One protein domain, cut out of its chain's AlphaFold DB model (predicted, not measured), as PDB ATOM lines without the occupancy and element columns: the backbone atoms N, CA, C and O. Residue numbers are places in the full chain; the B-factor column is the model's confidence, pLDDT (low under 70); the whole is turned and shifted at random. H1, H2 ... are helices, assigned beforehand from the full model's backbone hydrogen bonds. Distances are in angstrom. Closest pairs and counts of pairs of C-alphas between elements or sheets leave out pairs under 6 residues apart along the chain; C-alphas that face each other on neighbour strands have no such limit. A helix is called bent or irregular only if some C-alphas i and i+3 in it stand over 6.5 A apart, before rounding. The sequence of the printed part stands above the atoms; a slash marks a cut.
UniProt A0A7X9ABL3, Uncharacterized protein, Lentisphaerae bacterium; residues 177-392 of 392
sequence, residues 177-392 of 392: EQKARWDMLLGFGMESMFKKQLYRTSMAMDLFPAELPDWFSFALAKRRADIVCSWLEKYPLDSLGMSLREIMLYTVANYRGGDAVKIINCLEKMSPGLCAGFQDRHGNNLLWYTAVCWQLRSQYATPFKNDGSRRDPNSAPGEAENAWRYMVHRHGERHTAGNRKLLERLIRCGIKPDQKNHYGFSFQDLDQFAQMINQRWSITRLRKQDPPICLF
ATOM      1  N   GLU A 177      -7.801  32.317 -13.631       84.75
ATOM      2  CA  GLU A 177      -8.010  33.759 -13.472       84.75
ATOM      3  C   GLU A 177      -8.427  34.400 -14.795       84.75
ATOM      4  O   GLU A 177      -9.347  35.210 -14.829       84.75
ATOM      5  N   GLN A 178      -7.792  34.010 -15.903       84.06
ATOM      6  CA  GLN A 178      -8.169  34.488 -17.231       84.06
ATOM      7  C   GLN A 178      -9.566  34.013 -17.635       84.06
ATOM      8  O   GLN A 178     -10.354  34.791 -18.164       84.06
ATOM      9  N   LYS A 179      -9.911  32.760 -17.322       85.19
ATOM     10  CA  LYS A 179     -11.264  32.230 -17.543       85.19
ATOM     11  C   LYS A 179     -12.312  32.989 -16.729       85.19
ATOM     12  O   LYS A 179     -13.358  33.311 -17.276       85.19
ATOM     13  N   ALA A 180     -12.010  33.331 -15.478       86.38
ATOM     14  CA  ALA A 180     -12.891  34.149 -14.651       86.38
ATOM     15  C   ALA A 180     -13.070  35.567 -15.223       86.38
ATOM     16  O   ALA A 180     -14.181  36.089 -15.214       86.38
ATOM     17  N   ARG A 181     -12.011  36.179 -15.781       86.94
ATOM     18  CA  ARG A 181     -12.131  37.475 -16.475       86.94
ATOM     19  C   ARG A 181     -13.015  37.395 -17.716       86.94
ATOM     20  O   ARG A 181     -13.752  38.336 -17.987       86.94
ATOM     21  N   TRP A 182     -13.019  36.272 -18.435       88.44
ATOM     22  CA  TRP A 182     -13.931  36.093 -19.568       88.44
ATOM     23  C   TRP A 182     -15.408  36.119 -19.174       88.44
ATOM     24  O   TRP A 182     -16.231  36.595 -19.952       88.44
ATOM     25  N   ASP A 183     -15.745  35.628 -17.980       83.00
ATOM     26  CA  ASP A 183     -17.116  35.668 -17.460       83.00
ATOM     27  C   ASP A 183     -17.552  37.098 -17.089       83.00
ATOM     28  O   ASP A 183     -18.747  37.372 -16.995       83.00
ATOM     29  N   MET A 184     -16.594  38.017 -16.919       83.44
ATOM     30  CA  MET A 184     -16.841  39.441 -16.665       83.44
ATOM     31  C   MET A 184     -16.987  40.270 -17.951       83.44
ATOM     32  O   MET A 184     -17.407  41.423 -17.874       83.44
ATOM     33  N   LEU A 185     -16.689  39.697 -19.126       83.19
ATOM     34  CA  LEU A 185     -16.830  40.389 -20.409       83.19
ATOM     35  C   LEU A 185     -18.300  40.712 -20.701       83.19
ATOM     36  O   LEU A 185     -19.201  39.890 -20.522       83.19
ATOM     37  N   LEU A 186     -18.551  41.912 -21.220       75.56
ATOM     38  CA  LEU A 186     -19.909  42.412 -21.429       75.56
ATOM     39  C   LEU A 186     -20.738  41.550 -22.392       75.56
ATOM     40  O   LEU A 186     -20.339  41.252 -23.523       75.56
ATOM     41  N   GLY A 187     -21.966  41.233 -21.970       67.94
ATOM     42  CA  GLY A 187     -22.842  40.266 -22.637       67.94
ATOM     43  C   GLY A 187     -23.096  40.528 -24.128       67.94
ATOM     44  O   GLY A 187     -23.031  39.597 -24.929       67.94
ATOM     45  N   PHE A 188     -23.303  41.780 -24.556       77.06
ATOM     46  CA  PHE A 188     -23.593  42.083 -25.968       77.06
ATOM     47  C   PHE A 188     -22.412  41.779 -26.913       77.06
ATOM     48  O   PHE A 188     -22.620  41.273 -28.024       77.06
ATOM     49  N   GLY A 189     -21.172  42.040 -26.483       76.31
ATOM     50  CA  GLY A 189     -19.969  41.711 -27.256       76.31
ATOM     51  C   GLY A 189     -19.745  40.200 -27.347       76.31
ATOM     52  O   GLY A 189     -19.464  39.677 -28.431       76.31
ATOM     53  N   MET A 190     -19.979  39.495 -26.235       80.31
ATOM     54  CA  MET A 190     -19.858  38.039 -26.108       80.31
ATOM     55  C   MET A 190     -20.876  37.321 -26.991       80.31
ATOM     56  O   MET A 190     -20.512  36.483 -27.818       80.31
ATOM     57  N   GLU A 191     -22.154  37.688 -26.890       81.25
ATOM     58  CA  GLU A 191     -23.222  37.139 -27.725       81.25
ATOM     59  C   GLU A 191     -22.962  37.361 -29.218       81.25
ATOM     60  O   GLU A 191     -23.134  36.450 -30.037       81.25
ATOM     61  N   SER A 192     -22.525  38.568 -29.580       81.88
ATOM     62  CA  SER A 192     -22.185  38.925 -30.959       81.88
ATOM     63  C   SER A 192     -21.004  38.114 -31.476       81.88
ATOM     64  O   SER A 192     -21.016  37.670 -32.633       81.88
ATOM     65  N   MET A 193     -20.022  37.845 -30.608       81.50
ATOM     66  CA  MET A 193     -18.910  36.967 -30.925       81.50
ATOM     67  C   MET A 193     -19.450  35.593 -31.297       81.50
ATOM     68  O   MET A 193     -19.207  35.170 -32.421       81.50
ATOM     69  N   PHE A 194     -20.280  34.941 -30.474       79.94
ATOM     70  CA  PHE A 194     -20.896  33.650 -30.826       79.94
ATOM     71  C   PHE A 194     -21.688  33.691 -32.143       79.94
ATOM     72  O   PHE A 194     -21.581  32.759 -32.941       79.94
ATOM     73  N   LYS A 195     -22.377  34.801 -32.432       83.06
ATOM     74  CA  LYS A 195     -23.169  35.018 -33.658       83.06
ATOM     75  C   LYS A 195     -22.360  35.422 -34.903       83.06
ATOM     76  O   LYS A 195     -22.966  35.642 -35.946       83.06
ATOM     77  N   LYS A 196     -21.023  35.509 -34.838       81.25
ATOM     78  CA  LYS A 196     -20.163  35.934 -35.977       81.25
ATOM     79  C   LYS A 196     -20.413  37.367 -36.443       81.25
ATOM     80  O   LYS A 196     -20.224  37.697 -37.608       81.25
ATOM     81  N   GLN A 197     -20.790  38.243 -35.518       84.06
ATOM     82  CA  GLN A 197     -21.087  39.644 -35.806       84.06
ATOM     83  C   GLN A 197     -19.883  40.532 -35.459       84.06
ATOM     84  O   GLN A 197     -19.923  41.281 -34.487       84.06
ATOM     85  N   LEU A 198     -18.817  40.455 -36.271       83.81
ATOM     86  CA  LEU A 198     -17.540  41.156 -36.039       83.81
ATOM     87  C   LEU A 198     -17.711  42.660 -35.773       83.81
ATOM     88  O   LEU A 198     -17.050  43.199 -34.889       83.81
ATOM     89  N   TYR A 199     -18.614  43.331 -36.495       84.25
ATOM     90  CA  TYR A 199     -18.865  44.763 -36.307       84.25
ATOM     91  C   TYR A 199     -19.396  45.084 -34.900       84.25
ATOM     92  O   TYR A 199     -18.955  46.047 -34.283       84.25
ATOM     93  N   ARG A 200     -20.290  44.247 -34.356       82.19
ATOM     94  CA  ARG A 200     -20.856  44.427 -33.009       82.19
ATOM     95  C   ARG A 200     -19.847  44.099 -31.926       82.19
ATOM     96  O   ARG A 200     -19.801  44.791 -30.917       82.19
ATOM     97  N   THR A 201     -19.028  43.070 -32.143       83.00
ATOM     98  CA  THR A 201     -17.927  42.753 -31.229       83.00
ATOM     99  C   THR A 201     -16.898  43.883 -31.216       83.00
ATOM    100  O   THR A 201     -16.466  44.282 -30.145       83.00
ATOM    101  N   SER A 202     -16.568  44.461 -32.375       85.00
ATOM    102  CA  SER A 202     -15.656  45.611 -32.460       85.00
ATOM    103  C   SER A 202     -16.218  46.832 -31.735       85.00
ATOM    104  O   SER A 202     -15.513  47.421 -30.929       85.00
ATOM    105  N   MET A 203     -17.507  47.134 -31.917       82.94
ATOM    106  CA  MET A 203     -18.180  48.216 -31.191       82.94
ATOM    107  C   MET A 203     -18.141  48.013 -29.667       82.94
ATOM    108  O   MET A 203     -17.932  48.967 -28.929       82.94
ATOM    109  N   ALA A 204     -18.324  46.780 -29.185       80.75
ATOM    110  CA  ALA A 204     -18.216  46.478 -27.757       80.75
ATOM    111  C   ALA A 204     -16.784  46.680 -27.229       80.75
ATOM    112  O   ALA A 204     -16.614  47.231 -26.149       80.75
ATOM    113  N   MET A 205     -15.761  46.291 -27.994       82.75
ATOM    114  CA  MET A 205     -14.362  46.515 -27.611       82.75
ATOM    115  C   MET A 205     -13.969  47.992 -27.630       82.75
ATOM    116  O   MET A 205     -13.210  48.420 -26.768       82.75
ATOM    117  N   ASP A 206     -14.485  48.777 -28.577       83.56
ATOM    118  CA  ASP A 206     -14.206  50.217 -28.646       83.56
ATOM    119  C   ASP A 206     -14.747  50.953 -27.403       83.56
ATOM    120  O   ASP A 206     -14.182  51.961 -26.981       83.56
ATOM    121  N   LEU A 207     -15.805  50.426 -26.778       79.88
ATOM    122  CA  LEU A 207     -16.336  50.931 -25.510       79.88
ATOM    123  C   LEU A 207     -15.491  50.504 -24.293       79.88
ATOM    124  O   LEU A 207     -15.482  51.215 -23.290       79.88
ATOM    125  N   PHE A 208     -14.779  49.373 -24.372       83.06
ATOM    126  CA  PHE A 208     -14.011  48.778 -23.267       83.06
ATOM    127  C   PHE A 208     -12.617  48.310 -23.729       83.06
ATOM    128  O   PHE A 208     -12.303  47.118 -23.701       83.06
ATOM    129  N   PRO A 209     -11.737  49.240 -24.148       82.19
ATOM    130  CA  PRO A 209     -10.462  48.900 -24.782       82.19
ATOM    131  C   PRO A 209      -9.477  48.191 -23.842       82.19
ATOM    132  O   PRO A 209      -8.625  47.435 -24.302       82.19
ATOM    133  N   ALA A 210      -9.608  48.395 -22.527       86.94
ATOM    134  CA  ALA A 210      -8.772  47.737 -21.522       86.94
ATOM    135  C   ALA A 210      -8.962  46.206 -21.484       86.94
ATOM    136  O   ALA A 210      -8.078  45.493 -21.020       86.94
ATOM    137  N   GLU A 211     -10.087  45.699 -21.998       88.81
ATOM    138  CA  GLU A 211     -10.414  44.270 -22.017       88.81
ATOM    139  C   GLU A 211      -9.930  43.561 -23.292       88.81
ATOM    140  O   GLU A 211     -10.147  42.358 -23.449       88.81
ATOM    141  N   LEU A 212      -9.299  44.275 -24.236       90.50
ATOM    142  CA  LEU A 212      -8.886  43.728 -25.535       90.50
ATOM    143  C   LEU A 212      -8.090  42.405 -25.432       90.50
ATOM    144  O   LEU A 212      -8.422  41.477 -26.178       90.50
ATOM    145  N   PRO A 213      -7.116  42.240 -24.510       92.00
ATOM    146  CA  PRO A 213      -6.428  40.958 -24.330       92.00
ATOM    147  C   PRO A 213      -7.362  39.799 -23.949       92.00
ATOM    148  O   PRO A 213      -7.237  38.673 -24.446       92.00
ATOM    149  N   ASP A 214      -8.336  40.061 -23.077       91.00
ATOM    150  CA  ASP A 214      -9.293  39.056 -22.619       91.00
ATOM    151  C   ASP A 214     -10.297  38.715 -23.735       91.00
ATOM    152  O   ASP A 214     -10.562  37.536 -23.976       91.00
ATOM    153  N   TRP A 215     -10.749  39.705 -24.514       91.00
ATOM    154  CA  TRP A 215     -11.554  39.482 -25.720       91.00
ATOM    155  C   TRP A 215     -10.815  38.649 -26.774       91.00
ATOM    156  O   TRP A 215     -11.390  37.714 -27.341       91.00
ATOM    157  N   PHE A 216      -9.543  38.962 -27.041       92.50
ATOM    158  CA  PHE A 216      -8.725  38.262 -28.032       92.50
ATOM    159  C   PHE A 216      -8.474  36.802 -27.638       92.50
ATOM    160  O   PHE A 216      -8.739  35.880 -28.418       92.50
ATOM    161  N   SER A 217      -8.035  36.571 -26.399       90.19
ATOM    162  CA  SER A 217      -7.831  35.223 -25.859       90.19
ATOM    163  C   SER A 217      -9.129  34.410 -25.805       90.19
ATOM    164  O   SER A 217      -9.140  33.223 -26.147       90.19
ATOM    165  N   PHE A 218     -10.255  35.048 -25.484       88.12
ATOM    166  CA  PHE A 218     -11.565  34.409 -25.540       88.12
ATOM    167  C   PHE A 218     -11.967  34.030 -26.975       88.12
ATOM    168  O   PHE A 218     -12.438  32.913 -27.212       88.12
ATOM    169  N   ALA A 219     -11.730  34.901 -27.962       89.00
ATOM    170  CA  ALA A 219     -11.966  34.594 -29.375       89.00
ATOM    171  C   ALA A 219     -11.124  33.397 -29.848       89.00
ATOM    172  O   ALA A 219     -11.636  32.515 -30.554       89.00
ATOM    173  N   LEU A 220      -9.864  33.319 -29.396       87.56
ATOM    174  CA  LEU A 220      -8.998  32.161 -29.610       87.56
ATOM    175  C   LEU A 220      -9.600  30.887 -28.999       87.56
ATOM    176  O   LEU A 220      -9.721  29.878 -29.702       87.56
ATOM    177  N   ALA A 221     -10.048  30.939 -27.742       84.50
ATOM    178  CA  ALA A 221     -10.670  29.812 -27.044       84.50
ATOM    179  C   ALA A 221     -11.972  29.334 -27.707       84.50
ATOM    180  O   ALA A 221     -12.251  28.134 -27.785       84.50
ATOM    181  N   LYS A 222     -12.774  30.267 -28.236       83.81
ATOM    182  CA  LYS A 222     -14.025  29.980 -28.959       83.81
ATOM    183  C   LYS A 222     -13.825  29.642 -30.435       83.81
ATOM    184  O   LYS A 222     -14.812  29.483 -31.156       83.81
ATOM    185  N   ARG A 223     -12.576  29.466 -30.876       82.19
ATOM    186  CA  ARG A 223     -12.212  29.026 -32.232       82.19
ATOM    187  C   ARG A 223     -12.695  29.968 -33.336       82.19
ATOM    188  O   ARG A 223     -13.160  29.527 -34.385       82.19
ATOM    189  N   ARG A 224     -12.613  31.279 -33.102       86.50
ATOM    190  CA  ARG A 224     -13.119  32.319 -34.012       86.50
ATOM    191  C   ARG A 224     -12.023  32.885 -34.897       86.50
ATOM    192  O   ARG A 224     -11.652  34.044 -34.770       86.50
ATOM    193  N   ALA A 225     -11.520  32.051 -35.806       88.62
ATOM    194  CA  ALA A 225     -10.413  32.409 -36.697       88.62
ATOM    195  C   ALA A 225     -10.673  33.674 -37.533       88.62
ATOM    196  O   ALA A 225      -9.744  34.426 -37.791       88.62
ATOM    197  N   ASP A 226     -11.923  33.919 -37.928       89.38
ATOM    198  CA  ASP A 226     -12.362  35.128 -38.628       89.38
ATOM    199  C   ASP A 226     -12.096  36.404 -37.818       89.38
ATOM    200  O   ASP A 226     -11.520  37.362 -38.326       89.38
ATOM    201  N   ILE A 227     -12.476  36.380 -36.541       90.62
ATOM    202  CA  ILE A 227     -12.305  37.503 -35.619       90.62
ATOM    203  C   ILE A 227     -10.831  37.645 -35.230       90.62
ATOM    204  O   ILE A 227     -10.278  38.737 -35.310       90.62
ATOM    205  N   VAL A 228     -10.176  36.531 -34.890       93.31
ATOM    206  CA  VAL A 228      -8.757  36.497 -34.505       93.31
ATOM    207  C   VAL A 228      -7.868  37.076 -35.608       93.31
ATOM    208  O   VAL A 228      -7.040  37.931 -35.316       93.31
ATOM    209  N   CYS A 229      -8.052  36.666 -36.870       94.81
ATOM    210  CA  CYS A 229      -7.252  37.199 -37.979       94.81
ATOM    211  C   CYS A 229      -7.510  38.696 -38.192       94.81
ATOM    212  O   CYS A 229      -6.563  39.458 -38.343       94.81
ATOM    213  N   SER A 230      -8.776  39.132 -38.141       93.69
ATOM    214  CA  SER A 230      -9.104  40.554 -38.278       93.69
ATOM    215  C   SER A 230      -8.454  41.409 -37.188       93.69
ATOM    216  O   SER A 230      -8.073  42.544 -37.458       93.69
ATOM    217  N   TRP A 231      -8.335  40.893 -35.965       94.25
ATOM    218  CA  TRP A 231      -7.728  41.627 -34.855       94.25
ATOM    219  C   TRP A 231      -6.203  41.601 -34.881       94.25
ATOM    220  O   TRP A 231      -5.602  42.628 -34.587       94.25
ATOM    221  N   LEU A 232      -5.589  40.496 -35.314       95.12
ATOM    222  CA  LEU A 232      -4.150  40.429 -35.590       95.12
ATOM    223  C   LEU A 232      -3.705  41.458 -36.639       95.12
ATOM    224  O   LEU A 232      -2.620  42.015 -36.533       95.12
ATOM    225  N   GLU A 233      -4.544  41.719 -37.644       93.25
ATOM    226  CA  GLU A 233      -4.261  42.703 -38.696       93.25
ATOM    227  C   GLU A 233      -4.543  44.152 -38.257       93.25
ATOM    228  O   GLU A 233      -3.939  45.081 -38.790       93.25
ATOM    229  N   LYS A 234      -5.462  44.361 -37.301       92.19
ATOM    230  CA  LYS A 234      -5.927  45.695 -36.876       92.19
ATOM    231  C   LYS A 234      -5.147  46.270 -35.691       92.19
ATOM    232  O   LYS A 234      -4.948  47.482 -35.641       92.19
ATOM    233  N   TYR A 235      -4.777  45.441 -34.718       92.19
ATOM    234  CA  TYR A 235      -4.229  45.890 -33.437       92.19
ATOM    235  C   TYR A 235      -2.748  45.513 -33.284       92.19
ATOM    236  O   TYR A 235      -2.329  44.462 -33.772       92.19
ATOM    237  N   PRO A 236      -1.940  46.335 -32.588       90.62
ATOM    238  CA  PRO A 236      -0.553  45.991 -32.297       90.62
ATOM    239  C   PRO A 236      -0.478  44.791 -31.346       90.62
ATOM    240  O   PRO A 236      -1.297  44.659 -30.435       90.62
ATOM    241  N   LEU A 237       0.535  43.939 -31.527       89.31
ATOM    242  CA  LEU A 237       0.670  42.669 -30.803       89.31
ATOM    243  C   LEU A 237       0.660  42.841 -29.273       89.31
ATOM    244  O   LEU A 237      -0.027  42.093 -28.580       89.31
ATOM    245  N   ASP A 238       1.331  43.874 -28.759       88.81
ATOM    246  CA  ASP A 238       1.409  44.163 -27.318       88.81
ATOM    247  C   ASP A 238       0.027  44.428 -26.699       88.81
ATOM    248  O   ASP A 238      -0.226  44.073 -25.549       88.81
ATOM    249  N   SER A 239      -0.905  44.991 -27.476       90.88
ATOM    250  CA  SER A 239      -2.273  45.270 -27.014       90.88
ATOM    251  C   SER A 239      -3.171  44.031 -26.960       90.88
ATOM    252  O   SER A 239      -4.200  44.048 -26.290       90.88
ATOM    253  N   LEU A 240      -2.785  42.948 -27.643       91.19
ATOM    254  CA  LEU A 240      -3.508  41.675 -27.632       91.19
ATOM    255  C   LEU A 240      -3.114  40.795 -26.435       91.19
ATOM    256  O   LEU A 240      -3.764  39.782 -26.182       91.19
ATOM    257  N   GLY A 241      -2.053  41.166 -25.707       88.69
ATOM    258  CA  GLY A 241      -1.578  40.460 -24.515       88.69
ATOM    259  C   GLY A 241      -1.046  39.048 -24.776       88.69
ATOM    260  O   GLY A 241      -0.976  38.251 -23.844       88.69
ATOM    261  N   MET A 242      -0.701  38.720 -26.026       90.12
ATOM    262  CA  MET A 242      -0.116  37.434 -26.419       90.12
ATOM    263  C   MET A 242       0.917  37.627 -27.533       90.12
ATOM    264  O   MET A 242       0.699  38.379 -28.482       90.12
ATOM    265  N   SER A 243       2.020  36.891 -27.460       91.31
ATOM    266  CA  SER A 243       3.050  36.858 -28.499       91.31
ATOM    267  C   SER A 243       2.625  36.027 -29.718       91.31
ATOM    268  O   SER A 243       1.834  35.085 -29.616       91.31
ATOM    269  N   LEU A 244       3.233  36.290 -30.884       92.69
ATOM    270  CA  LEU A 244       3.020  35.478 -32.094       92.69
ATOM    271  C   LEU A 244       3.322  33.991 -31.851       92.69
ATOM    272  O   LEU A 244       2.620  33.127 -32.378       92.69
ATOM    273  N   ARG A 245       4.334  33.687 -31.021       89.00
ATOM    274  CA  ARG A 245       4.709  32.314 -30.647       89.00
ATOM    275  C   ARG A 245       3.580  31.616 -29.889       89.00
ATOM    276  O   ARG A 245       3.234  30.487 -30.231       89.00
ATOM    277  N   GLU A 246       2.995  32.275 -28.891       87.56
ATOM    278  CA  GLU A 246       1.901  31.708 -28.088       87.56
ATOM    279  C   GLU A 246       0.652  31.472 -28.936       87.56
ATOM    280  O   GLU A 246       0.063  30.392 -28.884       87.56
ATOM    281  N   ILE A 247       0.293  32.439 -29.784       91.44
ATOM    282  CA  ILE A 247      -0.870  32.338 -30.674       91.44
ATOM    283  C   ILE A 247      -0.679  31.199 -31.679       91.44
ATOM    284  O   ILE A 247      -1.590  30.392 -31.889       91.44
ATOM    285  N   MET A 248       0.511  31.096 -32.280       92.56
ATOM    286  CA  MET A 248       0.865  30.025 -33.210       92.56
ATOM    287  C   MET A 248       0.729  28.654 -32.550       92.56
ATOM    288  O   MET A 248       0.042  27.779 -33.076       92.56
ATOM    289  N   LEU A 249       1.347  28.464 -31.389       87.12
ATOM    290  CA  LEU A 249       1.329  27.178 -30.705       87.12
ATOM    291  C   LEU A 249      -0.069  26.809 -30.203       87.12
ATOM    292  O   LEU A 249      -0.496  25.669 -30.401       87.12
ATOM    293  N   TYR A 250      -0.819  27.768 -29.648       86.06
ATOM    294  CA  TYR A 250      -2.221  27.562 -29.280       86.06
ATOM    295  C   TYR A 250      -3.044  27.118 -30.495       86.06
ATOM    296  O   TYR A 250      -3.839  26.182 -30.410       86.06
ATOM    297  N   THR A 251      -2.820  27.751 -31.649       88.88
ATOM    298  CA  THR A 251      -3.494  27.418 -32.908       88.88
ATOM    299  C   THR A 251      -3.162  25.997 -33.357       88.88
ATOM    300  O   THR A 251      -4.069  25.204 -33.603       88.88
ATOM    301  N   VAL A 252      -1.880  25.636 -33.427       88.31
ATOM    302  CA  VAL A 252      -1.429  24.297 -33.844       88.31
ATOM    303  C   VAL A 252      -1.973  23.208 -32.908       88.31
ATOM    304  O   VAL A 252      -2.416  22.143 -33.361       88.31
ATOM    305  N   ALA A 253      -2.011  23.490 -31.606       80.25
ATOM    306  CA  ALA A 253      -2.526  22.568 -30.611       80.25
ATOM    307  C   ALA A 253      -4.059  22.423 -30.673       80.25
ATOM    308  O   ALA A 253      -4.571  21.303 -30.659       80.25
ATOM    309  N   ASN A 254      -4.810  23.521 -30.788       78.69
ATOM    310  CA  ASN A 254      -6.254  23.515 -30.524       78.69
ATOM    311  C   ASN A 254      -7.147  23.666 -31.762       78.69
ATOM    312  O   ASN A 254      -8.312  23.250 -31.727       78.69
ATOM    313  N   TYR A 255      -6.637  24.230 -32.857       83.00
ATOM    314  CA  TYR A 255      -7.390  24.426 -34.094       83.00
ATOM    315  C   TYR A 255      -7.167  23.277 -35.075       83.00
ATOM    316  O   TYR A 255      -6.175  22.548 -35.026       83.00
ATOM    317  N   ARG A 256      -8.131  23.104 -35.986       81.12
ATOM    318  CA  ARG A 256      -8.141  22.035 -36.992       81.12
ATOM    319  C   ARG A 256      -8.624  22.575 -38.338       81.12
ATOM    320  O   ARG A 256      -9.375  23.547 -38.399       81.12
ATOM    321  N   GLY A 257      -8.226  21.913 -39.422       81.31
ATOM    322  CA  GLY A 257      -8.727  22.214 -40.763       81.31
ATOM    323  C   GLY A 257      -8.459  23.652 -41.227       81.31
ATOM    324  O   GLY A 257      -7.379  24.196 -41.019       81.31
ATOM    325  N   GLY A 258      -9.446  24.249 -41.904       84.88
ATOM    326  CA  GLY A 258      -9.296  25.555 -42.557       84.88
ATOM    327  C   GLY A 258      -9.082  26.723 -41.595       84.88
ATOM    328  O   GLY A 258      -8.360  27.651 -41.939       84.88
ATOM    329  N   ASP A 259      -9.648  26.668 -40.390       87.50
ATOM    330  CA  ASP A 259      -9.517  27.754 -39.412       87.50
ATOM    331  C   ASP A 259      -8.097  27.839 -38.844       87.50
ATOM    332  O   ASP A 259      -7.556  28.935 -38.718       87.50
ATOM    333  N   ALA A 260      -7.449  26.689 -38.610       90.44
ATOM    334  CA  ALA A 260      -6.033  26.653 -38.243       90.44
ATOM    335  C   ALA A 260      -5.163  27.255 -39.357       90.44
ATOM    336  O   ALA A 260      -4.320  28.107 -39.104       90.44
ATOM    337  N   VAL A 261      -5.416  26.853 -40.610       93.50
ATOM    338  CA  VAL A 261      -4.674  27.344 -41.782       93.50
ATOM    339  C   VAL A 261      -4.817  28.858 -41.950       93.50
ATOM    340  O   VAL A 261      -3.837  29.517 -42.282       93.50
ATOM    341  N   LYS A 262      -6.006  29.424 -41.704       94.00
ATOM    342  CA  LYS A 262      -6.233  30.877 -41.767       94.00
ATOM    343  C   LYS A 262      -5.352  31.634 -40.778       94.00
ATOM    344  O   LYS A 262      -4.655  32.553 -41.195       94.00
ATOM    345  N   ILE A 263      -5.348  31.218 -39.510       95.56
ATOM    346  CA  ILE A 263      -4.546  31.883 -38.477       95.56
ATOM    347  C   ILE A 263      -3.053  31.715 -38.777       95.56
ATOM    348  O   ILE A 263      -2.333  32.705 -38.789       95.56
ATOM    349  N   ILE A 264      -2.591  30.507 -39.124       96.56
ATOM    350  CA  ILE A 264      -1.184  30.277 -39.499       96.56
ATOM    351  C   ILE A 264      -0.767  31.150 -40.689       96.56
ATOM    352  O   ILE A 264       0.315  31.722 -40.674       96.56
ATOM    353  N   ASN A 265      -1.626  31.319 -41.698       96.25
ATOM    354  CA  ASN A 265      -1.350  32.230 -42.811       96.25
ATOM    355  C   ASN A 265      -1.228  33.688 -42.374       96.25
ATOM    356  O   ASN A 265      -0.398  34.401 -42.924       96.25
ATOM    357  N   CYS A 266      -2.072  34.137 -41.446       96.25
ATOM    358  CA  CYS A 266      -2.004  35.488 -40.900       96.25
ATOM    359  C   CYS A 266      -0.674  35.693 -40.156       96.25
ATOM    360  O   CYS A 266       0.076  36.607 -40.484       96.25
ATOM    361  N   LEU A 267      -0.315  34.770 -39.259       96.44
ATOM    362  CA  LEU A 267       0.930  34.835 -38.487       96.44
ATOM    363  C   LEU A 267       2.178  34.794 -39.381       96.44
ATOM    364  O   LEU A 267       3.095  35.582 -39.185       96.44
ATOM    365  N   GLU A 268       2.192  33.930 -40.397       96.00
ATOM    366  CA  GLU A 268       3.308  33.815 -41.344       96.00
ATOM    367  C   GLU A 268       3.441  35.055 -42.249       96.00
ATOM    368  O   GLU A 268       4.537  35.384 -42.688       96.00
ATOM    369  N   LYS A 269       2.342  35.774 -42.529       95.44
ATOM    370  CA  LYS A 269       2.403  37.075 -43.221       95.44
ATOM    371  C   LYS A 269       2.989  38.165 -42.328       95.44
ATOM    372  O   LYS A 269       3.729  39.007 -42.825       95.44
ATOM    373  N   MET A 270       2.637  38.165 -41.042       94.31
ATOM    374  CA  MET A 270       3.146  39.138 -40.070       94.31
ATOM    375  C   MET A 270       4.629  38.910 -39.761       94.31
ATOM    376  O   MET A 270       5.372  39.871 -39.590       94.31
ATOM    377  N   SER A 271       5.059  37.648 -39.694       94.69
ATOM    378  CA  SER A 271       6.447  37.255 -39.453       94.69
ATOM    379  C   SER A 271       6.826  36.078 -40.363       94.69
ATOM    380  O   SER A 271       6.599  34.917 -40.010       94.69
ATOM    381  N   PRO A 272       7.367  36.354 -41.565       95.75
ATOM    382  CA  PRO A 272       7.801  35.311 -42.488       95.75
ATOM    383  C   PRO A 272       8.899  34.431 -41.883       95.75
ATOM    384  O   PRO A 272       9.877  34.930 -41.329       95.75
ATOM    385  N   GLY A 273       8.759  33.114 -42.014       94.25
ATOM    386  CA  GLY A 273       9.672  32.137 -41.429       94.25
ATOM    387  C   GLY A 273       9.351  31.770 -39.980       94.25
ATOM    388  O   GLY A 273      10.071  30.949 -39.412       94.25
ATOM    389  N   LEU A 274       8.277  32.307 -39.381       94.81
ATOM    390  CA  LEU A 274       7.878  31.992 -38.006       94.81
ATOM    391  C   LEU A 274       7.675  30.485 -37.804       94.81
ATOM    392  O   LEU A 274       8.173  29.919 -36.831       94.81
ATOM    393  N   CYS A 275       6.975  29.824 -38.732       94.88
ATOM    394  CA  CYS A 275       6.728  28.389 -38.627       94.88
ATOM    395  C   CYS A 275       8.009  27.559 -38.807       94.88
ATOM    396  O   CYS A 275       8.252  26.638 -38.028       94.88
ATOM    397  N   ALA A 276       8.827  27.868 -39.821       94.06
ATOM    398  CA  ALA A 276      10.069  27.140 -40.103       94.06
ATOM    399  C   ALA A 276      11.134  27.333 -39.014       94.06
ATOM    400  O   ALA A 276      11.884  26.408 -38.712       94.06
ATOM    401  N   GLY A 277      11.200  28.533 -38.436       92.00
ATOM    402  CA  GLY A 277      12.149  28.886 -37.385       92.00
ATOM    403  C   GLY A 277      11.779  28.331 -36.011       92.00
ATOM    404  O   GLY A 277      12.591  28.406 -35.091       92.00
ATOM    405  N   PHE A 278      10.578  27.771 -35.843       91.56
ATOM    406  CA  PHE A 278      10.155  27.245 -34.555       91.56
ATOM    407  C   PHE A 278      10.815  25.902 -34.235       91.56
ATOM    408  O   PHE A 278      10.571  24.890 -34.899       91.56
ATOM    409  N   GLN A 279      11.561  25.882 -33.134       88.06
ATOM    410  CA  GLN A 279      11.988  24.672 -32.443       88.06
ATOM    411  C   GLN A 279      11.861  24.893 -30.940       88.06
ATOM    412  O   GLN A 279      12.179  25.970 -30.429       88.06
ATOM    413  N   ASP A 280      11.373  23.882 -30.232       83.06
ATOM    414  CA  ASP A 280      11.412  23.885 -28.775       83.06
ATOM    415  C   ASP A 280      12.815  23.519 -28.256       83.06
ATOM    416  O   ASP A 280      13.732  23.184 -29.010       83.06
ATOM    417  N   ARG A 281      12.982  23.539 -26.931       79.62
ATOM    418  CA  ARG A 281      14.243  23.176 -26.258       79.62
ATOM    419  C   ARG A 281      14.699  21.723 -26.499       79.62
ATOM    420  O   ARG A 281      15.814  21.364 -26.126       79.62
ATOM    421  N   HIS A 282      13.848  20.882 -27.081       76.69
ATOM    422  CA  HIS A 282      14.113  19.481 -27.405       76.69
ATOM    423  C   HIS A 282      14.293  19.251 -28.910       76.69
ATOM    424  O   HIS A 282      14.438  18.103 -29.334       76.69
ATOM    425  N   GLY A 283      14.274  20.310 -29.723       83.69
ATOM    426  CA  GLY A 283      14.356  20.216 -31.177       83.69
ATOM    427  C   GLY A 283      13.061  19.726 -31.835       83.69
ATOM    428  O   GLY A 283      13.087  19.319 -32.997       83.69
ATOM    429  N   ASN A 284      11.924  19.731 -31.128       86.50
ATOM    430  CA  ASN A 284      10.627  19.441 -31.728       86.50
ATOM    431  C   ASN A 284      10.136  20.657 -32.522       86.50
ATOM    432  O   ASN A 284      10.085  21.779 -32.016       86.50
ATOM    433  N   ASN A 285       9.710  20.415 -33.759       91.62
ATOM    434  CA  ASN A 285       9.005  21.399 -34.578       91.62
ATOM    435  C   ASN A 285       7.483  21.377 -34.320       91.62
ATOM    436  O   ASN A 285       6.962  20.544 -33.572       91.62
ATOM    437  N   LEU A 286       6.738  22.270 -34.982       91.19
ATOM    438  CA  LEU A 286       5.291  22.426 -34.765       91.19
ATOM    439  C   LEU A 286       4.457  21.176 -35.075       91.19
ATOM    440  O   LEU A 286       3.356  21.050 -34.541       91.19
ATOM    441  N   LEU A 287       4.944  20.232 -35.891       91.94
ATOM    442  CA  LEU A 287       4.181  19.016 -36.193       91.94
ATOM    443  C   LEU A 287       3.902  18.223 -34.912       91.94
ATOM    444  O   LEU A 287       2.780  17.755 -34.722       91.94
ATOM    445  N   TRP A 288       4.857  18.156 -33.982       86.56
ATOM    446  CA  TRP A 288       4.702  17.451 -32.705       86.56
ATOM    447  C   TRP A 288       3.529  17.971 -31.868       86.56
ATOM    448  O   TRP A 288       2.795  17.183 -31.278       86.56
ATOM    449  N   TYR A 289       3.255  19.274 -31.915       83.06
ATOM    450  CA  TYR A 289       2.158  19.914 -31.178       83.06
ATOM    451  C   TYR A 289       0.785  19.627 -31.795       83.06
ATOM    452  O   TYR A 289      -0.245  19.829 -31.147       83.06
ATOM    453  N   THR A 290       0.743  19.104 -33.024       83.81
ATOM    454  CA  THR A 290      -0.494  18.607 -33.638       83.81
ATOM    455  C   THR A 290      -0.863  17.195 -33.166       83.81
ATOM    456  O   THR A 290      -2.034  16.813 -33.265       83.81
ATOM    457  N   ALA A 291       0.103  16.415 -32.657       81.44
ATOM    458  CA  ALA A 291      -0.116  15.036 -32.229       81.44
ATOM    459  C   ALA A 291      -0.835  14.976 -30.876       81.44
ATOM    460  O   ALA A 291      -0.401  15.551 -29.880       81.44
ATOM    461  N   VAL A 292      -1.917  14.202 -30.798       71.44
ATOM    462  CA  VAL A 292      -2.719  14.056 -29.567       71.44
ATOM    463  C   VAL A 292      -1.903  13.423 -28.452       71.44
ATOM    464  O   VAL A 292      -2.041  13.786 -27.288       71.44
ATOM    465  N   CYS A 293      -1.051  12.462 -28.809       66.12
ATOM    466  CA  CYS A 293      -0.211  11.787 -27.836       66.12
ATOM    467  C   CYS A 293       0.794  12.738 -27.175       66.12
ATOM    468  O   CYS A 293       1.256  12.449 -26.077       66.12
ATOM    469  N   TRP A 294       1.115  13.854 -27.835       64.81
ATOM    470  CA  TRP A 294       1.948  14.923 -27.301       64.81
ATOM    471  C   TRP A 294       1.123  15.852 -26.394       64.81
ATOM    472  O   TRP A 294       1.492  16.091 -25.250       64.81
ATOM    473  N   GLN A 295      -0.067  16.257 -26.852       60.25
ATOM    474  CA  GLN A 295      -1.000  17.136 -26.125       60.25
ATOM    475  C   GLN A 295      -1.539  16.564 -24.806       60.25
ATOM    476  O   GLN A 295      -1.856  17.305 -23.887       60.25
ATOM    477  N   LEU A 296      -1.701  15.245 -24.704       54.38
ATOM    478  CA  LEU A 296      -2.181  14.624 -23.466       54.38
ATOM    479  C   LEU A 296      -1.067  14.441 -22.439       54.38
ATOM    480  O   LEU A 296      -1.331  14.367 -21.244       54.38
ATOM    481  N   ARG A 297       0.186  14.350 -22.884       53.34
ATOM    482  CA  ARG A 297       1.308  14.136 -21.970       53.34
ATOM    483  C   ARG A 297       1.717  15.391 -21.244       53.34
ATOM    484  O   ARG A 297       2.132  15.282 -20.104       53.34
ATOM    485  N   SER A 298       1.532  16.553 -21.845       49.06
ATOM    486  CA  SER A 298       1.678  17.811 -21.129       49.06
ATOM    487  C   SER A 298       0.713  17.947 -19.960       49.06
ATOM    488  O   SER A 298       1.143  18.327 -18.884       49.06
ATOM    489  N   GLN A 299      -0.549  17.541 -20.138       48.25
ATOM    490  CA  GLN A 299      -1.563  17.625 -19.085       48.25
ATOM    491  C   GLN A 299      -1.271  16.687 -17.901       48.25
ATOM    492  O   GLN A 299      -1.735  16.939 -16.789       48.25
ATOM    493  N   TYR A 300      -0.510  15.603 -18.112       48.91
ATOM    494  CA  TYR A 300      -0.304  14.530 -17.127       48.91
ATOM    495  C   TYR A 300       1.161  14.068 -17.011       48.91
ATOM    496  O   TYR A 300       1.413  12.904 -16.702       48.91
ATOM    497  N   ALA A 301       2.133  14.961 -17.246       48.16
ATOM    498  CA  ALA A 301       3.557  14.608 -17.356       48.16
ATOM    499  C   ALA A 301       4.140  13.941 -16.094       48.16
ATOM    500  O   ALA A 301       5.145  13.235 -16.168       48.16
ATOM    501  N   THR A 302       3.494  14.103 -14.940       46.41
ATOM    502  CA  THR A 302       3.914  13.529 -13.662       46.41
ATOM    503  C   THR A 302       2.718  12.895 -12.938       46.41
ATOM    504  O   THR A 302       1.659  13.516 -12.840       46.41
ATOM    505  N   PRO A 303       2.853  11.691 -12.339       47.06
ATOM    506  CA  PRO A 303       1.829  11.137 -11.445       47.06
ATOM    507  C   PRO A 303       1.747  11.901 -10.115       47.06
ATOM    508  O   PRO A 303       0.965  11.534  -9.241       47.06
ATOM    509  N   PHE A 304       2.554  12.951  -9.963       48.31
ATOM    510  CA  PHE A 304       2.597  13.845  -8.823       48.31
ATOM    511  C   PHE A 304       2.269  15.270  -9.276       48.31
ATOM    512  O   PHE A 304       2.595  15.664 -10.394       48.31
ATOM    513  N   LYS A 305       1.582  16.046  -8.449       53.22
ATOM    514  CA  LYS A 305       1.452  17.493  -8.641       53.22
ATOM    515  C   LYS A 305       2.787  18.170  -8.294       53.22
ATOM    516  O   LYS A 305       3.679  17.539  -7.730       53.22
ATOM    517  N   ASN A 306       2.908  19.462  -8.596       46.88
ATOM    518  CA  ASN A 306       4.100  20.259  -8.271       46.88
ATOM    519  C   ASN A 306       4.391  20.317  -6.758       46.88
ATOM    520  O   ASN A 306       5.518  20.578  -6.362       46.88
ATOM    521  N   ASP A 307       3.390  20.032  -5.920       52.38
ATOM    522  CA  ASP A 307       3.498  19.934  -4.460       52.38
ATOM    523  C   ASP A 307       3.964  18.546  -3.960       52.38
ATOM    524  O   ASP A 307       4.014  18.300  -2.756       52.38
ATOM    525  N   GLY A 308       4.278  17.613  -4.868       45.09
ATOM    526  CA  GLY A 308       4.697  16.247  -4.544       45.09
ATOM    527  C   GLY A 308       3.557  15.283  -4.191       45.09
ATOM    528  O   GLY A 308       3.800  14.085  -4.034       45.09
ATOM    529  N   SER A 309       2.307  15.747  -4.110       51.59
ATOM    530  CA  SER A 309       1.147  14.885  -3.866       51.59
ATOM    531  C   SER A 309       0.801  14.051  -5.097       51.59
ATOM    532  O   SER A 309       0.928  14.493  -6.239       51.59
ATOM    533  N   ARG A 310       0.350  12.812  -4.887       48.22
ATOM    534  CA  ARG A 310      -0.043  11.910  -5.976       48.22
ATOM    535  C   ARG A 310      -1.315  12.438  -6.657       48.22
ATOM    536  O   ARG A 310      -2.295  12.747  -5.983       48.22
ATOM    537  N   ARG A 311      -1.310  12.541  -7.990       50.97
ATOM    538  CA  ARG A 311      -2.510  12.837  -8.792       50.97
ATOM    539  C   ARG A 311      -3.513  11.677  -8.675       50.97
ATOM    540  O   ARG A 311      -3.124  10.553  -8.356       50.97
ATOM    541  N   ASP A 312      -4.796  11.967  -8.905       49.78
ATOM    542  CA  ASP A 312      -5.921  11.020  -8.799       49.78
ATOM    543  C   ASP A 312      -5.580   9.665  -9.468       49.78
ATOM    544  O   ASP A 312      -5.073   9.665 -10.592       49.78
ATOM    545  N   PRO A 313      -5.827   8.507  -8.829       40.41
ATOM    546  CA  PRO A 313      -5.668   7.187  -9.444       40.41
ATOM    547  C   PRO A 313      -6.324   7.033 -10.827       40.41
ATOM    548  O   PRO A 313      -5.743   6.363 -11.679       40.41
ATOM    549  N   ASN A 314      -7.440   7.722 -11.092       43.22
ATOM    550  CA  ASN A 314      -8.110   7.741 -12.403       43.22
ATOM    551  C   ASN A 314      -7.336   8.541 -13.479       43.22
ATOM    552  O   ASN A 314      -7.655   8.520 -14.666       43.22
ATOM    553  N   SER A 315      -6.308   9.284 -13.062       41.75
ATOM    554  CA  SER A 315      -5.354  10.006 -13.915       41.75
ATOM    555  C   SER A 315      -4.002   9.286 -14.033       41.75
ATOM    556  O   SER A 315      -3.050   9.826 -14.599       41.75
ATOM    557  N   ALA A 316      -3.893   8.060 -13.505       40.19
ATOM    558  CA  ALA A 316      -2.668   7.274 -13.558       40.19
ATOM    559  C   ALA A 316      -2.342   6.797 -14.994       40.19
ATOM    560  O   ALA A 316      -3.245   6.542 -15.791       40.19
ATOM    561  N   PRO A 317      -1.059   6.550 -15.332       43.28
ATOM    562  CA  PRO A 317      -0.624   6.199 -16.694       43.28
ATOM    563  C   PRO A 317      -1.233   4.896 -17.247       43.28
ATOM    564  O   PRO A 317      -1.294   4.682 -18.457       43.28
ATOM    565  N   GLY A 318      -1.708   4.026 -16.348       38.31
ATOM    566  CA  GLY A 318      -2.466   2.819 -16.667       38.31
ATOM    567  C   GLY A 318      -3.807   3.105 -17.340       38.31
ATOM    568  O   GLY A 318      -4.169   2.444 -18.314       38.31
ATOM    569  N   GLU A 319      -4.482   4.137 -16.841       38.25
ATOM    570  CA  GLU A 319      -5.756   4.649 -17.327       38.25
ATOM    571  C   GLU A 319      -5.578   5.821 -18.288       38.25
ATOM    572  O   GLU A 319      -6.523   6.151 -18.984       38.25
ATOM    573  N   ALA A 320      -4.373   6.381 -18.447       43.00
ATOM    574  CA  ALA A 320      -4.078   7.380 -19.474       43.00
ATOM    575  C   ALA A 320      -4.370   6.868 -20.893       43.00
ATOM    576  O   ALA A 320      -4.738   7.658 -21.750       43.00
ATOM    577  N   GLU A 321      -4.282   5.558 -21.157       42.09
ATOM    578  CA  GLU A 321      -4.745   4.977 -22.426       42.09
ATOM    579  C   GLU A 321      -6.281   5.007 -22.552       42.09
ATOM    580  O   GLU A 321      -6.808   5.289 -23.628       42.09
ATOM    581  N   ASN A 322      -7.006   4.787 -21.452       44.06
ATOM    582  CA  ASN A 322      -8.468   4.870 -21.404       44.06
ATOM    583  C   ASN A 322      -8.956   6.326 -21.414       44.06
ATOM    584  O   ASN A 322      -9.916   6.622 -22.113       44.06
ATOM    585  N   ALA A 323      -8.262   7.244 -20.741       46.41
ATOM    586  CA  ALA A 323      -8.474   8.686 -20.776       46.41
ATOM    587  C   ALA A 323      -8.092   9.270 -22.141       46.41
ATOM    588  O   ALA A 323      -8.803  10.124 -22.651       46.41
ATOM    589  N   TRP A 324      -7.038   8.764 -22.793       47.78
ATOM    590  CA  TRP A 324      -6.683   9.090 -24.176       47.78
ATOM    591  C   TRP A 324      -7.768   8.635 -25.143       47.78
ATOM    592  O   TRP A 324      -8.205   9.433 -25.967       47.78
ATOM    593  N   ARG A 325      -8.267   7.398 -25.019       49.31
ATOM    594  CA  ARG A 325      -9.416   6.923 -25.803       49.31
ATOM    595  C   ARG A 325     -10.657   7.766 -25.506       49.31
ATOM    596  O   ARG A 325     -11.256   8.283 -26.439       49.31
ATOM    597  N   TYR A 326     -10.990   8.003 -24.240       50.34
ATOM    598  CA  TYR A 326     -12.139   8.804 -23.813       50.34
ATOM    599  C   TYR A 326     -12.052  10.262 -24.282       50.34
ATOM    600  O   TYR A 326     -13.040  10.795 -24.763       50.34
ATOM    601  N   MET A 327     -10.881  10.902 -24.242       49.84
ATOM    602  CA  MET A 327     -10.638  12.257 -24.758       49.84
ATOM    603  C   MET A 327     -10.613  12.294 -26.285       49.84
ATOM    604  O   MET A 327     -11.137  13.228 -26.881       49.84
ATOM    605  N   VAL A 328     -10.051  11.283 -26.956       52.44
ATOM    606  CA  VAL A 328     -10.140  11.148 -28.418       52.44
ATOM    607  C   VAL A 328     -11.589  10.962 -28.853       52.44
ATOM    608  O   VAL A 328     -11.948  11.538 -29.873       52.44
ATOM    609  N   HIS A 329     -12.416  10.255 -28.080       49.75
ATOM    610  CA  HIS A 329     -13.861  10.136 -28.289       49.75
ATOM    611  C   HIS A 329     -14.592  11.456 -27.962       49.75
ATOM    612  O   HIS A 329     -15.255  12.011 -28.830       49.75
ATOM    613  N   ARG A 330     -14.370  12.061 -26.789       45.16
ATOM    614  CA  ARG A 330     -15.029  13.297 -26.319       45.16
ATOM    615  C   ARG A 330     -14.660  14.547 -27.133       45.16
ATOM    616  O   ARG A 330     -15.521  15.381 -27.399       45.16
ATOM    617  N   HIS A 331     -13.405  14.676 -27.570       44.22
ATOM    618  CA  HIS A 331     -12.953  15.728 -28.493       44.22
ATOM    619  C   HIS A 331     -13.063  15.329 -29.974       44.22
ATOM    620  O   HIS A 331     -12.964  16.198 -30.840       44.22
ATOM    621  N   GLY A 332     -13.233  14.041 -30.289       43.12
ATOM    622  CA  GLY A 332     -13.357  13.535 -31.662       43.12
ATOM    623  C   GLY A 332     -14.788  13.449 -32.175       43.12
ATOM    624  O   GLY A 332     -14.984  13.587 -33.376       43.12
ATOM    625  N   GLU A 333     -15.793  13.308 -31.309       38.03
ATOM    626  CA  GLU A 333     -17.196  13.262 -31.742       38.03
ATOM    627  C   GLU A 333     -17.721  14.620 -32.220       38.03
ATOM    628  O   GLU A 333     -18.605  14.672 -33.070       38.03
ATOM    629  N   ARG A 334     -17.145  15.743 -31.765       41.41
ATOM    630  CA  ARG A 334     -17.593  17.074 -32.215       41.41
ATOM    631  C   ARG A 334     -16.967  17.549 -33.528       41.41
ATOM    632  O   ARG A 334     -17.487  18.491 -34.121       41.41
ATOM    633  N   HIS A 335     -15.893  16.921 -34.014       46.34
ATOM    634  CA  HIS A 335     -15.226  17.359 -35.242       46.34
ATOM    635  C   HIS A 335     -14.722  16.183 -36.081       46.34
ATOM    636  O   HIS A 335     -13.693  15.576 -35.801       46.34
ATOM    637  N   THR A 336     -15.378  15.965 -37.217       51.94
ATOM    638  CA  THR A 336     -14.888  15.132 -38.327       51.94
ATOM    639  C   THR A 336     -13.612  15.692 -38.983       51.94
ATOM    640  O   THR A 336     -13.054  15.065 -39.884       51.94
ATOM    641  N   ALA A 337     -13.120  16.865 -38.571       61.25
ATOM    642  CA  ALA A 337     -11.983  17.547 -39.181       61.25
ATOM    643  C   ALA A 337     -10.636  16.957 -38.716       61.25
ATOM    644  O   ALA A 337     -10.261  17.081 -37.551       61.25
ATOM    645  N   GLY A 338      -9.902  16.326 -39.638       71.69
ATOM    646  CA  GLY A 338      -8.532  15.858 -39.401       71.69
ATOM    647  C   GLY A 338      -7.481  16.965 -39.477       71.69
ATOM    648  O   GLY A 338      -7.770  18.092 -39.887       71.69
ATOM    649  N   ASN A 339      -6.240  16.623 -39.123       82.69
ATOM    650  CA  ASN A 339      -5.110  17.559 -39.150       82.69
ATOM    651  C   ASN A 339      -4.484  17.755 -40.530       82.69
ATOM    652  O   ASN A 339      -3.660  18.649 -40.683       82.69
ATOM    653  N   ARG A 340      -4.901  16.985 -41.542       88.12
ATOM    654  CA  ARG A 340      -4.290  16.982 -42.876       88.12
ATOM    655  C   ARG A 340      -4.006  18.379 -43.440       88.12
ATOM    656  O   ARG A 340      -2.859  18.678 -43.722       88.12
ATOM    657  N   LYS A 341      -5.016  19.257 -43.521       89.69
ATOM    658  CA  LYS A 341      -4.844  20.615 -44.081       89.69
ATOM    659  C   LYS A 341      -3.840  21.471 -43.300       89.69
ATOM    660  O   LYS A 341      -3.119  22.260 -43.898       89.69
ATOM    661  N   LEU A 342      -3.822  21.342 -41.972       91.50
ATOM    662  CA  LEU A 342      -2.869  22.055 -41.122       91.50
ATOM    663  C   LEU A 342      -1.456  21.499 -41.329       91.50
ATOM    664  O   LEU A 342      -0.533  22.274 -41.524       91.50
ATOM    665  N   LEU A 343      -1.302  20.175 -41.341       93.25
ATOM    666  CA  LEU A 343      -0.019  19.503 -41.551       93.25
ATOM    667  C   LEU A 343       0.581  19.829 -42.925       93.25
ATOM    668  O   LEU A 343       1.722  20.272 -42.988       93.25
ATOM    669  N   GLU A 344      -0.209  19.713 -44.000       93.25
ATOM    670  CA  GLU A 344       0.179  20.140 -45.356       93.25
ATOM    671  C   GLU A 344       0.620  21.610 -45.359       93.25
ATOM    672  O   GLU A 344       1.616  21.977 -45.981       93.25
ATOM    673  N   ARG A 345      -0.097  22.480 -44.632       95.12
ATOM    674  CA  ARG A 345       0.278  23.891 -44.557       95.12
ATOM    675  C   ARG A 345       1.594  24.107 -43.814       95.12
ATOM    676  O   ARG A 345       2.421  24.859 -44.317       95.12
ATOM    677  N   LEU A 346       1.791  23.473 -42.660       95.19
ATOM    678  CA  LEU A 346       3.025  23.579 -41.878       95.19
ATOM    679  C   LEU A 346       4.241  23.107 -42.689       95.19
ATOM    680  O   LEU A 346       5.273  23.774 -42.681       95.19
ATOM    681  N   ILE A 347       4.087  22.029 -43.465       95.19
ATOM    682  CA  ILE A 347       5.128  21.539 -44.379       95.19
ATOM    683  C   ILE A 347       5.424  22.566 -45.476       95.19
ATOM    684  O   ILE A 347       6.582  22.906 -45.711       95.19
ATOM    685  N   ARG A 348       4.392  23.167 -46.083       94.81
ATOM    686  CA  ARG A 348       4.563  24.276 -47.045       94.81
ATOM    687  C   ARG A 348       5.188  25.530 -46.436       94.81
ATOM    688  O   ARG A 348       5.743  26.330 -47.179       94.81
ATOM    689  N   CYS A 349       5.078  25.727 -45.125       94.44
ATOM    690  CA  CYS A 349       5.792  26.788 -44.416       94.44
ATOM    691  C   CYS A 349       7.256  26.419 -44.112       94.44
ATOM    692  O   CYS A 349       7.919  27.179 -43.422       94.44
ATOM    693  N   GLY A 350       7.768  25.284 -44.603       93.69
ATOM    694  CA  GLY A 350       9.172  24.884 -44.476       93.69
ATOM    695  C   GLY A 350       9.464  23.894 -43.347       93.69
ATOM    696  O   GLY A 350      10.629  23.562 -43.127       93.69
ATOM    697  N   ILE A 351       8.445  23.397 -42.640       94.94
ATOM    698  CA  ILE A 351       8.648  22.419 -41.566       94.94
ATOM    699  C   ILE A 351       8.850  21.024 -42.152       94.94
ATOM    700  O   ILE A 351       8.024  20.517 -42.908       94.94
ATOM    701  N   LYS A 352       9.938  20.376 -41.750       94.12
ATOM    702  CA  LYS A 352      10.332  19.067 -42.263       94.12
ATOM    703  C   LYS A 352       9.796  17.928 -41.381       94.12
ATOM    704  O   LYS A 352      10.106  17.898 -40.186       94.12
ATOM    705  N   PRO A 353       8.999  16.983 -41.918       93.88
ATOM    706  CA  PRO A 353       8.446  15.878 -41.132       93.88
ATOM    707  C   PRO A 353       9.490  14.831 -40.723       93.88
ATOM    708  O   PRO A 353       9.278  14.135 -39.731       93.88
ATOM    709  N   ASP A 354      10.603  14.745 -41.452       94.06
ATOM    710  CA  ASP A 354      11.761  13.873 -41.220       94.06
ATOM    711  C   ASP A 354      12.822  14.503 -40.299       94.06
ATOM    712  O   ASP A 354      13.794  13.847 -39.920       94.06
ATOM    713  N   GLN A 355      12.630  15.761 -39.890       93.00
ATOM    714  CA  GLN A 355      13.524  16.422 -38.950       93.00
ATOM    715  C   GLN A 355      13.501  15.707 -37.597       93.00
ATOM    716  O   GLN A 355      12.465  15.624 -36.930       93.00
ATOM    717  N   LYS A 356      14.674  15.218 -37.189       90.81
ATOM    718  CA  LYS A 356      14.875  14.567 -35.897       90.81
ATOM    719  C   LYS A 356      14.984  15.595 -34.774       90.81
ATOM    720  O   LYS A 356      15.662  16.608 -34.920       90.81
ATOM    721  N   ASN A 357      14.346  15.290 -33.651       85.12
ATOM    722  CA  ASN A 357      14.528  15.994 -32.389       85.12
ATOM    723  C   ASN A 357      15.803  15.515 -31.664       85.12
ATOM    724  O   ASN A 357      16.517  14.634 -32.151       85.12
ATOM    725  N   HIS A 358      16.079  16.051 -30.473       81.88
ATOM    726  CA  HIS A 358      17.251  15.678 -29.664       81.88
ATOM    727  C   HIS A 358      17.256  14.200 -29.230       81.88
ATOM    728  O   HIS A 358      18.297  13.676 -28.844       81.88
ATOM    729  N   TYR A 359      16.113  13.513 -29.322       75.94
ATOM    730  CA  TYR A 359      15.978  12.078 -29.053       75.94
ATOM    731  C   TYR A 359      16.164  11.212 -30.307       75.94
ATOM    732  O   TYR A 359      16.023   9.993 -30.240       75.94
ATOM    733  N   GLY A 360      16.463  11.820 -31.458       82.81
ATOM    734  CA  GLY A 360      16.674  11.118 -32.719       82.81
ATOM    735  C   GLY A 360      15.387  10.681 -33.424       82.81
ATOM    736  O   GLY A 360      15.474   9.899 -34.374       82.81
ATOM    737  N   PHE A 361      14.218  11.174 -32.995       87.75
ATOM    738  CA  PHE A 361      12.912  10.848 -33.575       87.75
ATOM    739  C   PHE A 361      12.355  12.003 -34.398       87.75
ATOM    740  O   PHE A 361      12.477  13.165 -34.016       87.75
ATOM    741  N   SER A 362      11.692  11.675 -35.500       91.38
ATOM    742  CA  SER A 362      10.951  12.617 -36.336       91.38
ATOM    743  C   SER A 362       9.435  12.409 -36.219       91.38
ATOM    744  O   SER A 362       8.963  11.371 -35.743       91.38
ATOM    745  N   PHE A 363       8.643  13.385 -36.676       91.81
ATOM    746  CA  PHE A 363       7.185  13.218 -36.732       91.81
ATOM    747  C   PHE A 363       6.786  12.128 -37.740       91.81
ATOM    748  O   PHE A 363       5.788  11.431 -37.552       91.81
ATOM    749  N   GLN A 364       7.583  11.934 -38.793       94.00
ATOM    750  CA  GLN A 364       7.425  10.824 -39.728       94.00
ATOM    751  C   GLN A 364       7.553   9.465 -39.031       94.00
ATOM    752  O   GLN A 364       6.723   8.587 -39.271       94.00
ATOM    753  N   ASP A 365       8.531   9.299 -38.140       92.31
ATOM    754  CA  ASP A 365       8.701   8.056 -37.376       92.31
ATOM    755  C   ASP A 365       7.476   7.777 -36.492       92.31
ATOM    756  O   ASP A 365       7.012   6.637 -36.381       92.31
ATOM    757  N   LEU A 366       6.914   8.837 -35.899       90.12
ATOM    758  CA  LEU A 366       5.683   8.770 -35.116       90.12
ATOM    759  C   LEU A 366       4.478   8.356 -35.974       90.12
ATOM    760  O   LEU A 366       3.689   7.512 -35.545       90.12
ATOM    761  N   ASP A 367       4.330   8.912 -37.181       91.88
ATOM    762  CA  ASP A 367       3.247   8.550 -38.101       91.88
ATOM    763  C   ASP A 367       3.358   7.090 -38.567       91.88
ATOM    764  O   ASP A 367       2.364   6.362 -38.556       91.88
ATOM    765  N   GLN A 368       4.568   6.621 -38.894       90.56
ATOM    766  CA  GLN A 368       4.827   5.220 -39.246       90.56
ATOM    767  C   GLN A 368       4.473   4.268 -38.100       90.56
ATOM    768  O   GLN A 368       3.781   3.267 -38.310       90.56
ATOM    769  N   PHE A 369       4.895   4.592 -36.873       88.88
ATOM    770  CA  PHE A 369       4.499   3.839 -35.685       88.88
ATOM    771  C   PHE A 369       2.975   3.813 -35.533       88.88
ATOM    772  O   PHE A 369       2.397   2.749 -35.321       88.88
ATOM    773  N   ALA A 370       2.305   4.954 -35.690       87.06
ATOM    774  CA  ALA A 370       0.863   5.051 -35.523       87.06
ATOM    775  C   ALA A 370       0.070   4.258 -36.575       87.06
ATOM    776  O   ALA A 370      -0.984   3.691 -36.261       87.06
ATOM    777  N   GLN A 371       0.580   4.189 -37.805       87.25
ATOM    778  CA  GLN A 371       0.050   3.333 -38.865       87.25
ATOM    779  C   GLN A 371       0.206   1.848 -38.520       87.25
ATOM    780  O   GLN A 371      -0.780   1.114 -38.591       87.25
ATOM    781  N   MET A 372       1.394   1.430 -38.067       86.38
ATOM    782  CA  MET A 372       1.710   0.041 -37.695       86.38
ATOM    783  C   MET A 372       0.728  -0.532 -36.662       86.38
ATOM    784  O   MET A 372       0.325  -1.686 -36.752       86.38
ATOM    785  N   ILE A 373       0.295   0.281 -35.696       82.38
ATOM    786  CA  ILE A 373      -0.657  -0.134 -34.649       82.38
ATOM    787  C   ILE A 373      -2.121   0.195 -34.973       82.38
ATOM    788  O   ILE A 373      -2.981   0.044 -34.107       82.38
ATOM    789  N   ASN A 374      -2.419   0.674 -36.186       82.06
ATOM    790  CA  ASN A 374      -3.755   1.110 -36.612       82.06
ATOM    791  C   ASN A 374      -4.391   2.156 -35.662       82.06
ATOM    792  O   ASN A 374      -5.600   2.173 -35.442       82.06
ATOM    793  N   GLN A 375      -3.566   3.046 -35.097       79.94
ATOM    794  CA  GLN A 375      -3.967   4.134 -34.186       79.94
ATOM    795  C   GLN A 375      -3.557   5.513 -34.724       79.94
ATOM    796  O   GLN A 375      -3.408   6.478 -33.977       79.94
ATOM    797  N   ARG A 376      -3.402   5.626 -36.047       85.44
ATOM    798  CA  ARG A 376      -2.988   6.859 -36.728       85.44
ATOM    799  C   ARG A 376      -3.814   8.078 -36.314       85.44
ATOM    800  O   ARG A 376      -3.263   9.099 -35.920       85.44
ATOM    801  N   TRP A 377      -5.139   7.935 -36.282       82.25
ATOM    802  CA  TRP A 377      -6.030   9.019 -35.870       82.25
ATOM    803  C   TRP A 377      -5.812   9.454 -34.420       82.25
ATOM    804  O   TRP A 377      -5.749  10.647 -34.134       82.25
ATOM    805  N   SER A 378      -5.694   8.504 -33.492       74.69
ATOM    806  CA  SER A 378      -5.553   8.837 -32.077       74.69
ATOM    807  C   SER A 378      -4.169   9.379 -31.742       74.69
ATOM    808  O   SER A 378      -4.048  10.044 -30.721       74.69
ATOM    809  N   ILE A 379      -3.145   9.142 -32.569       79.12
ATOM    810  CA  ILE A 379      -1.775   9.629 -32.346       79.12
ATOM    811  C   ILE A 379      -1.525  10.938 -33.099       79.12
ATOM    812  O   ILE A 379      -1.225  11.947 -32.467       79.12
ATOM    813  N   THR A 380      -1.697  10.956 -34.424       84.62
ATOM    814  CA  THR A 380      -1.330  12.092 -35.293       84.62
ATOM    815  C   THR A 380      -2.533  12.883 -35.821       84.62
ATOM    816  O   THR A 380      -2.352  13.915 -36.465       84.62
ATOM    817  N   ARG A 381      -3.778  12.433 -35.563       81.50
ATOM    818  CA  ARG A 381      -5.030  12.964 -36.168       81.50
ATOM    819  C   ARG A 381      -5.034  12.938 -37.698       81.50
ATOM    820  O   ARG A 381      -5.785  13.682 -38.339       81.50
ATOM    821  N   LEU A 382      -4.230  12.055 -38.279       86.12
ATOM    822  CA  LEU A 382      -4.327  11.672 -39.679       86.12
ATOM    823  C   LEU A 382      -5.275  10.489 -39.818       86.12
ATOM    824  O   LEU A 382      -5.302   9.579 -38.984       86.12
ATOM    825  N   ARG A 383      -6.089  10.508 -40.870       85.44
ATOM    826  CA  ARG A 383      -6.983   9.394 -41.178       85.44
ATOM    827  C   ARG A 383      -6.180   8.254 -41.790       85.44
ATOM    828  O   ARG A 383      -5.101   8.448 -42.348       85.44
ATOM    829  N   LYS A 384      -6.736   7.044 -41.728       83.69
ATOM    830  CA  LYS A 384      -6.107   5.868 -42.338       83.69
ATOM    831  C   LYS A 384      -5.897   6.052 -43.848       83.69
ATOM    832  O   LYS A 384      -4.864   5.641 -44.348       83.69
ATOM    833  N   GLN A 385      -6.840   6.706 -44.535       84.88
ATOM    834  CA  GLN A 385      -6.764   6.972 -45.976       84.88
ATOM    835  C   GLN A 385      -5.899   8.175 -46.382       84.88
ATOM    836  O   GLN A 385      -5.725   8.412 -47.574       84.88
ATOM    837  N   ASP A 386      -5.415   8.982 -45.433       86.94
ATOM    838  CA  ASP A 386      -4.532  10.093 -45.791       86.94
ATOM    839  C   ASP A 386      -3.173   9.540 -46.270       86.94
ATOM    840  O   ASP A 386      -2.751   8.483 -45.790       86.94
ATOM    841  N   PRO A 387      -2.453  10.218 -47.182       87.94
ATOM    842  CA  PRO A 387      -1.105   9.787 -47.546       87.94
ATOM    843  C   PRO A 387      -0.182   9.757 -46.312       87.94
ATOM    844  O   PRO A 387      -0.458  10.459 -45.335       87.94
ATOM    845  N   PRO A 388       0.905   8.966 -46.300       87.12
ATOM    846  CA  PRO A 388       1.992   9.132 -45.335       87.12
ATOM    847  C   PRO A 388       2.442  10.593 -45.232       87.12
ATOM    848  O   PRO A 388       2.483  11.295 -46.240       87.12
ATOM    849  N   ILE A 389       2.796  11.050 -44.028       88.81
ATOM    850  CA  ILE A 389       3.127  12.467 -43.787       88.81
ATOM    851  C   ILE A 389       4.309  12.982 -44.629       88.81
ATOM    852  O   ILE A 389       4.387  14.169 -44.918       88.81
ATOM    853  N   CYS A 390       5.211  12.100 -45.062       84.12
ATOM    854  CA  CYS A 390       6.325  12.444 -45.946       84.12
ATOM    855  C   CYS A 390       5.914  12.748 -47.397       84.12
ATOM    856  O   CYS A 390       6.753  13.187 -48.175       84.12
ATOM    857  N   LEU A 391       4.653  12.501 -47.768       83.69
ATOM    858  CA  LEU A 391       4.113  12.753 -49.110       83.69
ATOM    859  C   LEU A 391       3.213  14.001 -49.173       83.69
ATOM    860  O   LEU A 391       2.474  14.160 -50.147       83.69
ATOM    861  N   PHE A 392       3.184  14.814 -48.114       85.06
ATOM    862  CA  PHE A 392       2.311  15.991 -47.995       85.06
ATOM    863  C   PHE A 392       2.885  17.253 -48.637       85.06
ATOM    864  O   PHE A 392       4.127  17.393 -48.664       85.06
TER     865      PHE A 392
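This is residues 177 to 392 of the 392 residues of an uncharacterized protein of Lentisphaerae bacterium (UniProt A0A7X9ABL3). Helices stand in pairs one after another along the longest axis, H2 with H3 at one end, then H4 with H5, H7 with H8 and H9 with H12, to H13 with H14 at the other end. H5, H8 and H12 lie side by side in a row through this stack, H1 and H6 pack on H4, and H10 and H11 lie to one side, next to H14, with the loop of residues 300 to 316 between them along the chain reaching 17 to 29 A from the mean of the C-alphas. The printed part has 216 residues with fourteen named helices, H1 to H14 in order along the chain, and no named strand; the class is all helix. The whole is compact, with a radius of gyration of the C-alphas of 18.7 A and spans of 54 by 43 by 32 A.

The longest helix, H11, residues 317 to 332, only just touches H14, residues 376 to 380, with 3 pairs of C-alphas within 8 A; H11 touches it with residues 324 to 328 alone, and the closest C-alphas are those of Val 328 and Ser 378, 6.3 A apart. H14 also touches H10, residues 292 to 299, closest at the C-alphas of Cys 293 and Ile 379, 5.2 A apart. H13, residues 363 to 372, touches H14 at Ala 370 and Arg 376, whose C-alphas are 4.4 A apart. H9, residues 286 to 290, touches H12, residues 340 to 348, closest at the C-alphas of Leu 287 and Leu 343, 6.8 A apart. H9 also touches H7, residues 244 to 254, at Ala 253 and Thr 290, C-alphas 5.4 A apart. H8, residues 257 to 270, touches H12 with residues 257 to 261 alone, at a shallow tilt of 23 degrees, the same way; the closest C-alphas are those of Gly 257 and Lys 341, 5.4 A apart. H7 and H8 form a helical hairpin at a shallow tilt of 9 degrees, opposite ways, closest at the C-alphas of Thr 251 and Ala 260, 6.0 A apart. H5, residues 225 to 234, touches H8 at a shallow tilt of 10 degrees, the same way, with the C-alphas of Ala 225 and Asp 259 closest at 5.5 A. H4, residues 209 to 221, forms a helical hairpin with H5, at a tilt of 35.2 degrees, only just steep; the closest C-alphas are those of Ala 219 and Val 228, 6.3 A apart. H4 touches H6, residues 237 to 240, at Pro 213 and Leu 240, C-alphas 4.5 A apart. H1, residues 177 to 183, is about perpendicular to H4, at 85 degrees, and touches it at Trp 182 and Asp 214, C-alphas 6.3 A apart. H2, residues 187 to 194, and H3, residues 198 to 207, form a helical hairpin at a shallow tilt of 30 degrees, with the C-alphas of Gly 189 and Thr 201 closest at 4.6 A. H3 and H11 are apart. Every O i to N i+4 pair is within hydrogen-bond range in H1, H2, H3, H5, H7, H8, H12, H13 and H14, against 7 of 9 in H4, 2 of 4 in H10, 10 of 12 in H11 and 0 of 1 in H9, where 2 of 2 O i to N i+3 pairs are; H6 is too short for an O i to N i+4 pair.

H1 begins at C-alpha 177, at (-8.010, 33.759, -13.472). H11 measures 21.0 A from first to last C-alpha, H8 20.7 A, H4 19.2 A and H7 15.2 A. H4 is irregular, with C-alphas 210 and 213 7.7 A apart; H11 is only just irregular, with C-alphas 318 and 321 6.6 A apart. H14 ends at C-alpha 380, at (-1.330, 12.092, -35.293).

The two C-alphas farthest apart are those of Leu 207 and Met 372, at 55.4 A. The printed part has no cut and ends at Phe 392, the chain's last residue. The links H8 to H9, H10 to H11 and H12 to H13 are long, with 15, 17 and 14 residues. The mean pLDDT of the printed part is 79.2; residue 187 and residues 293 to 337 are under 70.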